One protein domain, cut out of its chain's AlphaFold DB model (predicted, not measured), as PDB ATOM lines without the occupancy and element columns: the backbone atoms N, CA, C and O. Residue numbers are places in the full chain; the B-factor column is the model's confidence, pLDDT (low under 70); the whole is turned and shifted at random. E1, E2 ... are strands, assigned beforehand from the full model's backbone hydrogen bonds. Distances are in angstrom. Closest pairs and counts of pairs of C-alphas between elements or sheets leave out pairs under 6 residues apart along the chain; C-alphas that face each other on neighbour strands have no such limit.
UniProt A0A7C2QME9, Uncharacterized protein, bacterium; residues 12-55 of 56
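AT A GLANCE: This is residues 12 to 55 of the 56 residues of an uncharacterized protein of bacterium (UniProt A0A7C2QME9). Two long strands, E1 and E2, run side by side as one long antiparallel hairpin, and a wide loop of residues 25 to 42 joins them at one end. The printed part has 44 residues with two named strands, E1 then E2, and no named helix; the class is all strand. It is only just loose, close to extended, with a radius of gyration of the C-alphas of 13.8 A, and a rod spanning 46 by 17 by 12 A.

IN THESE COORDINATES: E1, residues 12 to 24, begins at C-alpha 12 (7.223, -47.341, 22.104) and is 33.2 A long. E2, residues 43 to 53, is 32.0 A long and ends at C-alpha 53 (9.573, -49.775, 19.121).

HOW THE PARTS SIT: E1 and E2 form a hairpin of antiparallel neighbours, with 167 degrees between their directions. C-alphas 15 and 51 face each other at 4.4 A. N 16 and O 50, 2.8 A apart, and N 46 and O 21, 2.8 A, are within hydrogen-bond range.

THE WHOLE: The C-alphas of Ser 39 and Ala 55, the two farthest apart, are 46.1 A apart. The printed part has no cut. The link from E1 to E2, 18 residues, is long. Mean pLDDT of the printed part is 76.6; residues 32 to 38 and residue 55 are under 70.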
ATOM      1  N   LEU A  12       6.333 -48.384  22.600       80.00
ATOM      2  CA  LEU A  12       7.223 -47.341  22.104       80.00
ATOM      3  C   LEU A  12       8.434 -47.271  23.040       80.00
ATOM      4  O   LEU A  12       8.296 -46.955  24.221       80.00
ATOM      5  N   ARG A  13       9.615 -47.600  22.519       83.81
ATOM      6  CA  ARG A  13      10.880 -47.539  23.257       83.81
ATOM      7  C   ARG A  13      11.338 -46.098  23.422       83.81
ATOM      8  O   ARG A  13      11.838 -45.727  24.479       83.81
ATOM      9  N   ASN A  14      11.221 -45.317  22.356       81.69
ATOM     10  CA  ASN A  14      11.755 -43.968  22.271       81.69
ATOM     11  C   ASN A  14      11.084 -43.249  21.098       81.69
ATOM     12  O   ASN A  14      10.869 -43.848  20.046       81.69
ATOM     13  N   ALA A  15      10.770 -41.972  21.265       82.75
ATOM     14  CA  ALA A  15      10.333 -41.116  20.173       82.75
ATOM     15  C   ALA A  15      11.124 -39.817  20.212       82.75
ATOM     16  O   ALA A  15      11.248 -39.175  21.254       82.75
ATOM     17  N   ARG A  16      11.661 -39.431  19.058       84.94
ATOM     18  CA  ARG A  16      12.393 -38.187  18.868       84.94
ATOM     19  C   ARG A  16      11.774 -37.427  17.719       84.94
ATOM     20  O   ARG A  16      11.626 -37.946  16.614       84.94
ATOM     21  N   GLN A  17      11.434 -36.181  17.989       81.31
ATOM     22  CA  GLN A  17      10.997 -35.261  16.962       81.31
ATOM     23  C   GLN A  17      12.219 -34.557  16.369       81.31
ATOM     24  O   GLN A  17      13.049 -34.011  17.095       81.31
ATOM     25  N   GLY A  18      12.341 -34.628  15.048       77.25
ATOM     26  CA  GLY A  18      13.355 -33.928  14.276       77.25
ATOM     27  C   GLY A  18      12.986 -32.468  14.023       77.25
ATOM     28  O   GLY A  18      12.044 -31.919  14.592       77.25
ATOM     29  N   VAL A  19      13.749 -31.830  13.141       76.06
ATOM     30  CA  VAL A  19      13.580 -30.409  12.819       76.06
ATOM     31  C   VAL A  19      12.305 -30.195  11.999       76.06
ATOM     32  O   VAL A  19      12.012 -30.962  11.078       76.06
ATOM     33  N   PHE A  20      11.569 -29.130  12.307       76.25
ATOM     34  CA  PHE A  20      10.482 -28.641  11.464       76.25
ATOM     35  C   PHE A  20      11.048 -27.968  10.216       76.25
ATOM     36  O   PHE A  20      11.823 -27.022  10.327       76.25
ATOM     37  N   GLN A  21      10.641 -28.432   9.039       77.69
ATOM     38  CA  GLN A  21      11.007 -27.810   7.769       77.69
ATOM     39  C   GLN A  21       9.782 -27.102   7.200       77.69
ATOM     40  O   GLN A  21       8.754 -27.737   6.966       77.69
ATOM     41  N   ILE A  22       9.879 -25.788   7.010       75.00
ATOM     42  CA  ILE A  22       8.842 -24.964   6.385       75.00
ATOM     43  C   ILE A  22       9.491 -24.303   5.181       75.00
ATOM     44  O   ILE A  22      10.287 -23.380   5.339       75.00
ATOM     45  N   ASN A  23       9.147 -24.790   3.994       79.88
ATOM     46  CA  ASN A  23       9.775 -24.369   2.750       79.88
ATOM     47  C   ASN A  23       8.736 -23.908   1.731       79.88
ATOM     48  O   ASN A  23       7.526 -24.102   1.904       79.88
ATOM     49  N   ALA A  24       9.221 -23.306   0.646       80.44
ATOM     50  CA  ALA A  24       8.429 -23.129  -0.561       80.44
ATOM     51  C   ALA A  24       7.896 -24.479  -1.069       80.44
ATOM     52  O   ALA A  24       8.451 -25.544  -0.785       80.44
ATOM     53  N   LEU A  25       6.808 -24.444  -1.833       75.06
ATOM     54  CA  LEU A  25       6.289 -25.647  -2.474       75.06
ATOM     55  C   LEU A  25       7.367 -26.265  -3.393       75.06
ATOM     56  O   LEU A  25       7.904 -25.570  -4.252       75.06
ATOM     57  N   ASN A  26       7.647 -27.564  -3.227       77.75
ATOM     58  CA  ASN A  26       8.703 -28.323  -3.928       77.75
ATOM     59  C   ASN A  26      10.156 -27.955  -3.569       77.75
ATOM     60  O   ASN A  26      11.080 -28.368  -4.270       77.75
ATOM     61  N   ASP A  27      10.379 -27.211  -2.486       72.38
ATOM     62  CA  ASP A  27      11.720 -26.946  -1.968       72.38
ATOM     63  C   ASP A  27      12.087 -27.952  -0.859       72.38
ATOM     64  O   ASP A  27      11.458 -28.021   0.201       72.38
ATOM     65  N   TYR A  28      13.125 -28.748  -1.126       74.88
ATOM     66  CA  TYR A  28      13.624 -29.824  -0.259       74.88
ATOM     67  C   TYR A  28      14.845 -29.415   0.577       74.88
ATOM     68  O   TYR A  28      15.498 -30.270   1.177       74.88
ATOM     69  N   SER A  29      15.192 -28.128   0.599       74.75
ATOM     70  CA  SER A  29      16.308 -27.633   1.401       74.75
ATOM     71  C   SER A  29      16.059 -27.855   2.899       74.75
ATOM     72  O   SER A  29      14.946 -27.692   3.399       74.75
ATOM     73  N   VAL A  30      17.100 -28.259   3.628       71.56
ATOM     74  CA  VAL A  30      17.015 -28.527   5.069       71.56
ATOM     75  C   VAL A  30      17.737 -27.418   5.819       71.56
ATOM     76  O   VAL A  30      18.946 -27.253   5.665       71.56
ATOM     77  N   SER A  31      17.008 -26.678   6.651       71.31
ATOM     78  CA  SER A  31      17.551 -25.603   7.481       71.31
ATOM     79  C   SER A  31      17.136 -25.777   8.939       71.31
ATOM     80  O   SER A  31      15.981 -26.073   9.248       71.31
ATOM     81  N   TYR A  32      18.085 -25.581   9.856       65.56
ATOM     82  CA  TYR A  32      17.811 -25.542  11.296       65.56
ATOM     83  C   TYR A  32      17.163 -24.215  11.722       65.56
ATOM     84  O   TYR A  32      16.363 -24.190  12.651       65.56
ATOM     85  N   GLY A  33      17.478 -23.118  11.020       65.44
ATOM     86  CA  GLY A  33      16.929 -21.779  11.271       65.44
ATOM     87  C   GLY A  33      15.676 -21.447  10.453       65.44
ATOM     88  O   GLY A  33      15.173 -20.331  10.545       65.44
ATOM     89  N   GLY A  34      15.185 -22.398   9.653       62.00
ATOM     90  CA  GLY A  34      14.130 -22.184   8.664       62.00
ATOM     91  C   GLY A  34      14.658 -21.588   7.357       62.00
ATOM     92  O   GLY A  34      15.768 -21.056   7.293       62.00
ATOM     93  N   ASN A  35      13.864 -21.713   6.298       66.56
ATOM     94  CA  ASN A  35      14.131 -21.084   5.012       66.56
ATOM     95  C   ASN A  35      13.188 -19.894   4.846       66.56
ATOM     96  O   ASN A  35      11.969 -20.048   4.769       66.56
ATOM     97  N   PHE A  36      13.753 -18.686   4.833       65.69
ATOM     98  CA  PHE A  36      12.983 -17.455   4.685       65.69
ATOM     99  C   PHE A  36      12.705 -17.178   3.207       65.69
ATOM    100  O   PHE A  36      13.287 -16.286   2.595       65.69
ATOM    101  N   ASP A  37      11.820 -17.978   2.619       65.75
ATOM    102  CA  ASP A  37      11.299 -17.687   1.290       65.75
ATOM    103  C   ASP A  37      10.048 -16.802   1.394       65.75
ATOM    104  O   ASP A  37       9.009 -17.232   1.898       65.75
ATOM    105  N   THR A  38      10.123 -15.574   0.884       69.31
ATOM    106  CA  THR A  38       8.990 -14.631   0.785       69.31
ATOM    107  C   THR A  38       8.368 -14.586  -0.610       69.31
ATOM    108  O   THR A  38       7.366 -13.903  -0.806       69.31
ATOM    109  N   SER A  39       8.928 -15.321  -1.576       73.12
ATOM    110  CA  SER A  39       8.480 -15.301  -2.971       73.12
ATOM    111  C   SER A  39       7.286 -16.220  -3.239       73.12
ATOM    112  O   SER A  39       6.481 -15.939  -4.125       73.12
ATOM    113  N   SER A  40       7.122 -17.287  -2.449       73.81
ATOM    114  CA  SER A  40       6.028 -18.251  -2.635       73.81
ATOM    115  C   SER A  40       4.904 -18.059  -1.615       73.81
ATOM    116  O   SER A  40       5.153 -18.084  -0.411       73.81
ATOM    117  N   ILE A  41       3.656 -17.955  -2.076       77.06
ATOM    118  CA  ILE A  41       2.468 -17.908  -1.198       77.06
ATOM    119  C   ILE A  41       2.167 -19.301  -0.618       77.06
ATOM    120  O   ILE A  41       1.825 -19.434   0.556       77.06
ATOM    121  N   SER A  42       2.326 -20.353  -1.426       76.50
ATOM    122  CA  SER A  42       2.138 -21.743  -0.999       76.50
ATOM    123  C   SER A  42       3.401 -22.291  -0.342       76.50
ATOM    124  O   SER A  42       4.486 -22.242  -0.926       76.50
ATOM    125  N   LYS A  43       3.243 -22.846   0.862       79.69
ATOM    126  CA  LYS A  43       4.320 -23.448   1.653       79.69
ATOM    127  C   LYS A  43       4.059 -24.926   1.905       79.69
ATOM    128  O   LYS A  43       2.908 -25.348   2.005       79.69
ATOM    129  N   GLN A  44       5.132 -25.693   2.048       80.69
ATOM    130  CA  GLN A  44       5.097 -27.093   2.449       80.69
ATOM    131  C   GLN A  44       5.746 -27.240   3.825       80.69
ATOM    132  O   GLN A  44       6.880 -26.811   4.038       80.69
ATOM    133  N   VAL A  45       5.014 -27.853   4.757       78.00
ATOM    134  CA  VAL A  45       5.500 -28.138   6.110       78.00
ATOM    135  C   VAL A  45       5.796 -29.626   6.224       78.00
ATOM    136  O   VAL A  45       4.913 -30.452   6.003       78.00
ATOM    137  N   THR A  46       7.032 -29.967   6.586       81.00
ATOM    138  CA  THR A  46       7.473 -31.348   6.801       81.00
ATOM    139  C   THR A  46       7.970 -31.521   8.230       81.00
ATOM    140  O   THR A  46       8.822 -30.767   8.705       81.00
ATOM    141  N   ILE A  47       7.439 -32.534   8.918       79.25
ATOM    142  CA  ILE A  47       7.812 -32.889  10.289       79.25
ATOM    143  C   ILE A  47       8.382 -34.299  10.260       79.25
ATOM    144  O   ILE A  47       7.701 -35.238   9.854       79.25
ATOM    145  N   THR A  48       9.627 -34.451  10.700       81.50
ATOM    146  CA  THR A  48      10.253 -35.772  10.820       81.50
ATOM    147  C   THR A  48      10.099 -36.275  12.247       81.50
ATOM    148  O   THR A  48      10.536 -35.610  13.183       81.50
ATOM    149  N   VAL A  49       9.507 -37.455  12.426       83.25
ATOM    150  CA  VAL A  49       9.409 -38.128  13.728       83.25
ATOM    151  C   VAL A  49      10.090 -39.483  13.617       83.25
ATOM    152  O   VAL A  49       9.753 -40.284  12.749       83.25
ATOM    153  N   ASN A  50      11.058 -39.734  14.493       85.44
ATOM    154  CA  ASN A  50      11.698 -41.033  14.627       85.44
ATOM    155  C   ASN A  50      11.099 -41.748  15.841       85.44
ATOM    156  O   ASN A  50      11.168 -41.231  16.955       85.44
ATOM    157  N   ALA A  51      10.483 -42.906  15.617       85.88
ATOM    158  CA  ALA A  51       9.876 -43.718  16.662       85.88
ATOM    159  C   ALA A  51      10.507 -45.111  16.652       85.88
ATOM    160  O   ALA A  51      10.451 -45.827  15.654       85.88
ATOM    161  N   GLU A  52      11.105 -45.486  17.775       86.38
ATOM    162  CA  GLU A  52      11.686 -46.801  18.003       86.38
ATOM    163  C   GLU A  52      10.711 -47.627  18.834       86.38
ATOM    164  O   GLU A  52      10.220 -47.173  19.871       86.38
ATOM    165  N   PHE A  53      10.461 -48.862  18.416       84.75
ATOM    166  CA  PHE A  53       9.573 -49.775  19.121       84.75
ATOM    167  C   PHE A  53      10.314 -51.035  19.548       84.75
ATOM    168  O   PHE A  53      11.258 -51.472  18.889       84.75
ATOM    169  N   ILE A  54       9.878 -51.627  20.659       80.19
ATOM    170  CA  ILE A  54      10.386 -52.929  21.087       80.19
ATOM    171  C   ILE A  54       9.670 -54.009  20.271       80.19
ATOM    172  O   ILE A  54       8.463 -54.213  20.420       80.19
ATOM    173  N   ALA A  55      10.432 -54.672  19.402       68.62
ATOM    174  CA  ALA A  55      10.041 -55.904  18.730       68.62
ATOM    175  C   ALA A  55      10.196 -57.091  19.698       68.62
ATOM    176  O   ALA A  55      11.125 -57.093  20.511       68.62
TER     177      ALA A  55